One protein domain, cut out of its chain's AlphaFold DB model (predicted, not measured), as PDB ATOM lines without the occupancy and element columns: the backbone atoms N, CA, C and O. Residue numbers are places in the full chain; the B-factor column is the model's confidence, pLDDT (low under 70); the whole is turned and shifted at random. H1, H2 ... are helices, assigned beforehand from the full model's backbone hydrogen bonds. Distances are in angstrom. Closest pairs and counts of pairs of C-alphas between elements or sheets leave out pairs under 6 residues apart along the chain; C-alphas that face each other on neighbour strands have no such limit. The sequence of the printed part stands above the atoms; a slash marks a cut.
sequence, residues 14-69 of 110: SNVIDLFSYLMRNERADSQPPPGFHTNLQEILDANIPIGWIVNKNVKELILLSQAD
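This is residues 14 to 69 of the 110 residues of an uncharacterized protein of Araneus ventricosus (UniProt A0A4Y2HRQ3). Three short helices sit round a small core: H1 stands across one end, and H2 and H3 both run away from it, H2 at a steep tilt of 68 degrees to H1 and H3 about perpendicular to it at 85 degrees. The link of residues 47 to 56 folds back from the end of H2 to the start of H3. The 56 printed residues are all helix in class, with H1, H2, H3 in that order and no named strand; the whole is compact, with a radius of gyration of the C-alphas of 10.6 A and spans of 27 by 20 by 18 A.

Start at H1, residues 14 to 24, which touches H2, residues 37 to 46, closest at the C-alphas of Leu 19 and Phe 37, 6.8 A; their steep tilt is 68 degrees, only just short of about perpendicular. H3, residues 57 to 67, is close to but not clearly touching H1, at the C-alphas of Leu 23 and Val 59, 7.0 A, and H2, at those of Leu 45 and Ile 63, 7.8 A. Every O i to N i+4 pair is within hydrogen-bond range in H1 and H3, and 5 of 6 in H2.

Find C-alpha 14 at (180.201, 214.918, 105.330), where H1 begins its 14.8 A; H2 spans 14.1 A, and H3 15.2 A to C-alpha 67 at (163.718, 195.539, 96.111).

The printed part has no cut; the H1 to H2 link is long, and pLDDT is under 70 in 16 residues, among them 26 to 31.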
ATOM      1  N   SER A  14     179.449 216.176 105.389       59.25
ATOM      2  CA  SER A  14     180.201 214.918 105.330       59.25
ATOM      3  C   SER A  14     179.304 213.744 105.108       59.25
ATOM      4  O   SER A  14     179.624 212.947 104.256       59.25
ATOM      5  N   ASN A  15     178.198 213.610 105.840       66.38
ATOM      6  CA  ASN A  15     177.512 212.320 105.859       66.38
ATOM      7  C   ASN A  15     176.984 211.937 104.475       66.38
ATOM      8  O   ASN A  15     176.956 210.759 104.140       66.38
ATOM      9  N   VAL A  16     176.619 212.927 103.657       68.94
ATOM     10  CA  VAL A  16     176.197 212.709 102.271       68.94
ATOM     11  C   VAL A  16     177.406 212.449 101.370       68.94
ATOM     12  O   VAL A  16     177.379 211.516 100.576       68.94
ATOM     13  N   ILE A  17     178.492 213.217 101.503       75.69
ATOM     14  CA  ILE A  17     179.720 213.037 100.702       75.69
ATOM     15  C   ILE A  17     180.407 211.700 101.020       75.69
ATOM     16  O   ILE A  17     180.847 211.002 100.108       75.69
ATOM     17  N   ASP A  18     180.457 211.316 102.288       75.62
ATOM     18  CA  ASP A  18     180.978 210.052 102.804       75.62
ATOM     19  C   ASP A  18     180.104 208.892 102.343       75.62
ATOM     20  O   ASP A  18     180.624 207.857 101.942       75.62
ATOM     21  N   LEU A  19     178.783 209.075 102.303       77.62
ATOM     22  CA  LEU A  19     177.854 208.097 101.749       77.62
ATOM     23  C   LEU A  19     178.047 207.914 100.245       77.62
ATOM     24  O   LEU A  19     178.176 206.783  99.791       77.62
ATOM     25  N   PHE A  20     178.127 208.996  99.470       77.81
ATOM     26  CA  PHE A  20     178.446 208.907  98.042       77.81
ATOM     27  C   PHE A  20     179.814 208.258  97.825       77.81
ATOM     28  O   PHE A  20     179.948 207.372  96.985       77.81
ATOM     29  N   SER A  21     180.811 208.625  98.624       79.31
ATOM     30  CA  SER A  21     182.136 208.004  98.582       79.31
ATOM     31  C   SER A  21     182.059 206.510  98.889       79.31
ATOM     32  O   SER A  21     182.672 205.717  98.182       79.31
ATOM     33  N   TYR A  22     181.259 206.108  99.874       79.81
ATOM     34  CA  TYR A  22     181.038 204.717 100.260       79.81
ATOM     35  C   TYR A  22     180.262 203.917  99.200       79.81
ATOM     36  O   TYR A  22     180.540 202.738  98.998       79.81
ATOM     37  N   LEU A  23     179.329 204.540  98.473       81.00
ATOM     38  CA  LEU A  23     178.619 203.925  97.342       81.00
ATOM     39  C   LEU A  23     179.535 203.713  96.133       81.00
ATOM     40  O   LEU A  23     179.438 202.691  95.451       81.00
ATOM     41  N   MET A  24     180.412 204.682  95.865       82.25
ATOM     42  CA  MET A  24     181.319 204.691  94.712       82.25
ATOM     43  C   MET A  24     182.623 203.926  94.965       82.25
ATOM     44  O   MET A  24     183.337 203.596  94.019       82.25
ATOM     45  N   ARG A  25     182.947 203.619  96.223       80.38
ATOM     46  CA  ARG A  25     184.114 202.817  96.594       80.38
ATOM     47  C   ARG A  25     183.686 201.397  96.909       80.38
ATOM     48  O   ARG A  25     182.825 201.151  97.743       80.38
ATOM     49  N   ASN A  26     184.346 200.439  96.272       69.81
ATOM     50  CA  ASN A  26     184.271 199.046  96.684       69.81
ATOM     51  C   ASN A  26     185.320 198.814  97.778       69.81
ATOM     52  O   ASN A  26     186.358 198.195  97.537       69.81
ATOM     53  N   GLU A  27     185.107 199.438  98.935       64.31
ATOM     54  CA  GLU A  27     186.014 199.309 100.072       64.31
ATOM     55  C   GLU A  27     185.935 197.880 100.637       64.31
ATOM     56  O   GLU A  27     184.950 197.166 100.429       64.31
ATOM     57  N   ARG A  28     187.038 197.409 101.234       57.94
ATOM     58  CA  ARG A  28     187.182 196.033 101.740       57.94
ATOM     59  C   ARG A  28     185.986 195.689 102.630       57.94
ATOM     60  O   ARG A  28     185.509 196.559 103.343       57.94
ATOM     61  N   ALA A  29     185.539 194.433 102.600       55.19
ATOM     62  CA  ALA A  29     184.310 193.950 103.246       55.19
ATOM     63  C   ALA A  29     184.141 194.316 104.742       55.19
ATOM     64  O   ALA A  29     183.039 194.200 105.268       55.19
ATOM     65  N   ASP A  30     185.202 194.803 105.388       58.94
ATOM     66  CA  ASP A  30     185.267 195.184 106.798       58.94
ATOM     67  C   ASP A  30     185.120 196.700 107.055       58.94
ATOM     68  O   ASP A  30     185.194 197.140 108.203       58.94
ATOM     69  N   SER A  31     184.933 197.533 106.022       66.12
ATOM     70  CA  SER A  31     184.675 198.967 106.210       66.12
ATOM     71  C   SER A  31     183.292 199.169 106.825       66.12
ATOM     72  O   SER A  31     182.276 198.846 106.203       66.12
ATOM     73  N   GLN A  32     183.243 199.714 108.040       70.88
ATOM     74  CA  GLN A  32     181.974 200.061 108.672       70.88
ATOM     75  C   GLN A  32     181.246 201.142 107.860       70.88
ATOM     76  O   GLN A  32     181.882 202.097 107.405       70.88
ATOM     77  N   PRO A  33     179.917 201.025 107.692       72.44
ATOM     78  CA  PRO A  33     179.140 202.054 107.027       72.44
ATOM     79  C   PRO A  33     179.197 203.364 107.830       72.44
ATOM     80  O   PRO A  33     179.260 203.329 109.065       72.44
ATOM     81  N   PRO A  34     179.146 204.526 107.159       72.25
ATOM     82  CA  PRO A  34     179.180 205.810 107.840       72.25
ATOM     83  C   PRO A  34     177.997 205.965 108.817       72.25
ATOM     84  O   PRO A  34     176.905 205.438 108.576       72.25
ATOM     85  N   PRO A  35     178.160 206.703 109.927       72.25
ATOM     86  CA  PRO A  35     177.059 206.990 110.841       72.25
ATOM     87  C   PRO A  35     175.876 207.640 110.103       72.25
ATOM     88  O   PRO A  35     176.055 208.575 109.327       72.25
ATOM     89  N   GLY A  36     174.655 207.140 110.325       69.38
ATOM     90  CA  GLY A  36     173.465 207.608 109.595       69.38
ATOM     91  C   GLY A  36     173.289 207.000 108.197       69.38
ATOM     92  O   GLY A  36     172.411 207.425 107.449       69.38
ATOM     93  N   PHE A  37     174.071 205.973 107.843       72.00
ATOM     94  CA  PHE A  37     173.942 205.256 106.571       72.00
ATOM     95  C   PHE A  37     172.515 204.768 106.306       72.00
ATOM     96  O   PHE A  37     172.008 204.956 105.211       72.00
ATOM     97  N   HIS A  38     171.835 204.199 107.302       69.19
ATOM     98  CA  HIS A  38     170.486 203.656 107.112       69.19
ATOM     99  C   HIS A  38     169.429 204.723 106.803       69.19
ATOM    100  O   HIS A  38     168.581 204.501 105.943       69.19
ATOM    101  N   THR A  39     169.485 205.883 107.465       70.25
ATOM    102  CA  THR A  39     168.572 207.002 107.184       70.25
ATOM    103  C   THR A  39     168.830 207.585 105.801       70.25
ATOM    104  O   THR A  39     167.889 207.801 105.046       70.25
ATOM    105  N   ASN A  40     170.098 207.742 105.420       68.62
ATOM    106  CA  ASN A  40     170.449 208.337 104.134       68.62
ATOM    107  C   ASN A  40     170.280 207.352 102.956       68.62
ATOM    108  O   ASN A  40     169.968 207.759 101.842       68.62
ATOM    109  N   LEU A  41     170.453 206.044 103.184       71.44
ATOM    110  CA  LEU A  41     170.193 205.004 102.180       71.44
ATOM    111  C   LEU A  41     168.710 204.979 101.797       71.44
ATOM    112  O   LEU A  41     168.383 204.777 100.631       71.44
ATOM    113  N   GLN A  42     167.814 205.223 102.757       70.62
ATOM    114  CA  GLN A  42     166.384 205.299 102.476       70.62
ATOM    115  C   GLN A  42     166.051 206.459 101.529       70.62
ATOM    116  O   GLN A  42     165.262 206.267 100.606       70.62
ATOM    117  N   GLU A  43     166.678 207.622 101.716       70.38
ATOM    118  CA  GLU A  43     166.523 208.781 100.825       70.38
ATOM    119  C   GLU A  43     167.079 208.501  99.419       70.38
ATOM    120  O   GLU A  43     166.488 208.900  98.421       70.38
ATOM    121  N   ILE A  44     168.179 207.749  99.312       68.50
ATOM    122  CA  ILE A  44     168.736 207.309  98.021       68.50
ATOM    123  C   ILE A  44     167.813 206.324  97.299       68.50
ATOM    124  O   ILE A  44     167.646 206.405  96.081       68.50
ATOM    125  N   LEU A  45     167.228 205.380  98.040       71.44
ATOM    126  CA  LEU A  45     166.250 204.441  97.498       71.44
ATOM    127  C   LEU A  45     164.996 205.170  97.001       71.44
ATOM    128  O   LEU A  45     164.453 204.789  95.966       71.44
ATOM    129  N   ASP A  46     164.572 206.221  97.705       71.00
ATOM    130  CA  ASP A  46     163.446 207.077  97.317       71.00
ATOM    131  C   ASP A  46     163.767 207.933  96.077       71.00
ATOM    132  O   ASP A  46     162.940 208.082  95.180       71.00
ATOM    133  N   ALA A  47     165.017 208.390  95.945       72.75
ATOM    134  CA  ALA A  47     165.517 209.106  94.770       72.75
ATOM    135  C   ALA A  47     165.657 208.232  93.502       72.75
ATOM    136  O   ALA A  47     166.029 208.746  92.446       72.75
ATOM    137  N   ASN A  48     165.364 206.927  93.587       73.19
ATOM    138  CA  ASN A  48     165.387 205.977  92.472       73.19
ATOM    139  C   ASN A  48     166.718 205.978  91.688       73.19
ATOM    140  O   ASN A  48     166.741 205.958  90.454       73.19
ATOM    141  N   ILE A  49     167.847 206.028  92.405       73.94
ATOM    142  CA  ILE A  49     169.179 206.029  91.786       73.94
ATOM    143  C   ILE A  49     169.432 204.681  91.078       73.94
ATOM    144  O   ILE A  49     169.207 203.625  91.678       73.94
ATOM    145  N   PRO A  50     169.946 204.671  89.832       78.25
ATOM    146  CA  PRO A  50     170.255 203.432  89.128       78.25
ATOM    147  C   PRO A  50     171.297 202.584  89.870       78.25
ATOM    148  O   PRO A  50     172.400 203.045  90.161       78.25
ATOM    149  N   ILE A  51     171.002 201.296  90.072       77.06
ATOM    150  CA  ILE A  51     171.928 200.320  90.687       77.06
ATOM    151  C   ILE A  51     173.279 200.259  89.949       77.06
ATOM    152  O   ILE A  51     174.316 200.014  90.566       77.06
ATOM    153  N   GLY A  52     173.287 200.519  88.637       81.62
ATOM    154  CA  GLY A  52     174.505 200.557  87.824       81.62
ATOM    155  C   GLY A  52     175.496 201.661  88.211       81.62
ATOM    156  O   GLY A  52     176.675 201.538  87.897       81.62
ATOM    157  N   TRP A  53     175.046 202.713  88.902       82.25
ATOM    158  CA  TRP A  53     175.912 203.799  89.379       82.25
ATOM    159  C   TRP A  53     176.619 203.460  90.686       82.25
ATOM    160  O   TRP A  53     177.641 204.053  91.009       82.25
ATOM    161  N   ILE A  54     176.102 202.491  91.435       84.12
ATOM    162  CA  ILE A  54     176.713 202.044  92.680       84.12
ATOM    163  C   ILE A  54     177.887 201.140  92.309       84.12
ATOM    164  O   ILE A  54     177.789 200.308  91.409       84.12
ATOM    165  N   VAL A  55     179.020 201.285  92.982       85.00
ATOM    166  CA  VAL A  55     180.207 200.445  92.756       85.00
ATOM    167  C   VAL A  55     180.361 199.439  93.896       85.00
ATOM    168  O   VAL A  55     180.769 198.302  93.658       85.00
ATOM    169  N   ASN A  56     179.955 199.822  95.108       84.31
ATOM    170  CA  ASN A  56     179.998 198.993  96.304       84.31
ATOM    171  C   ASN A  56     179.077 197.764  96.198       84.31
ATOM    172  O   ASN A  56     177.852 197.887  96.125       84.31
ATOM    173  N   LYS A  57     179.671 196.566  96.225       84.06
ATOM    174  CA  LYS A  57     178.952 195.287  96.111       84.06
ATOM    175  C   LYS A  57     178.010 195.021  97.286       84.06
ATOM    176  O   LYS A  57     176.899 194.561  97.058       84.06
ATOM    177  N   ASN A  58     178.402 195.366  98.512       79.94
ATOM    178  CA  ASN A  58     177.573 195.135  99.700       79.94
ATOM    179  C   ASN A  58     176.288 195.967  99.643       79.94
ATOM    180  O   ASN A  58     175.211 195.496 100.006       79.94
ATOM    181  N   VAL A  59     176.393 197.198  99.139       79.50
ATOM    182  CA  VAL A  59     175.228 198.070  98.971       79.50
ATOM    183  C   VAL A  59     174.351 197.615  97.809       79.50
ATOM    184  O   VAL A  59     173.131 197.657  97.932       79.50
ATOM    185  N   LYS A  60     174.939 197.121  96.711       82.69
ATOM    186  CA  LYS A  60     174.164 196.495  95.628       82.69
ATOM    187  C   LYS A  60     173.315 195.349  96.147       82.69
ATOM    188  O   LYS A  60     172.108 195.379  95.946       82.69
ATOM    189  N   GLU A  61     173.926 194.398  96.844       82.19
ATOM    190  CA  GLU A  61     173.210 193.258  97.418       82.19
ATOM    191  C   GLU A  61     172.096 193.724  98.360       82.19
ATOM    192  O   GLU A  61     170.963 193.277  98.225       82.19
ATOM    193  N   LEU A  62     172.366 194.694  99.242       79.75
ATOM    194  CA  LEU A  62     171.358 195.244 100.154       79.75
ATOM    195  C   LEU A  62     170.163 195.872  99.416       79.75
ATOM    196  O   LEU A  62     169.015 195.674  99.814       79.75
ATOM    197  N   ILE A  63     170.414 196.618  98.338       79.31
ATOM    198  CA  ILE A  63     169.361 197.234  97.521       79.31
ATOM    199  C   ILE A  63     168.590 196.165  96.744       79.31
ATOM    200  O   ILE A  63     167.363 196.225  96.709       79.31
ATOM    201  N   LEU A  64     169.276 195.176  96.163       81.94
ATOM    202  CA  LEU A  64     168.639 194.046  95.484       81.94
ATOM    203  C   LEU A  64     167.744 193.265  96.451       81.94
ATOM    204  O   LEU A  64     166.588 193.025  96.127       81.94
ATOM    205  N   LEU A  65     168.232 192.948  97.653       77.88
ATOM    206  CA  LEU A  65     167.463 192.314  98.730       77.88
ATOM    207  C   LEU A  65     166.244 193.155  99.130       77.88
ATOM    208  O   LEU A  65     165.149 192.621  99.277       77.88
ATOM    209  N   SER A  66     166.407 194.476  99.261       72.31
ATOM    210  CA  SER A  66     165.317 195.387  99.627       72.31
ATOM    211  C   SER A  66     164.276 195.582  98.518       72.31
ATOM    212  O   SER A  66     163.128 195.893  98.832       72.31
ATOM    213  N   GLN A  67     164.649 195.461  97.242       68.19
ATOM    214  CA  GLN A  67     163.718 195.539  96.111       68.19
ATOM    215  C   GLN A  67     163.071 194.187  95.791       68.19
ATOM    216  O   GLN A  67     161.939 194.153  95.311       68.19
ATOM    217  N   ALA A  68     163.775 193.088  96.066       63.38
ATOM    218  CA  ALA A  68     163.309 191.727  95.849       63.38
ATOM    219  C   ALA A  68     162.298 191.248  96.899       63.38
ATOM    220  O   ALA A  68     161.763 190.158  96.723       63.38
ATOM    221  N   ASP A  69     162.011 192.030  97.949       54.44
ATOM    222  CA  ASP A  69     160.852 191.824  98.824       54.44
ATOM    223  C   ASP A  69     159.667 192.689  98.339       54.44
ATOM    224  O   ASP A  69     159.531 193.857  98.723       54.44
TER     225      ASP A  69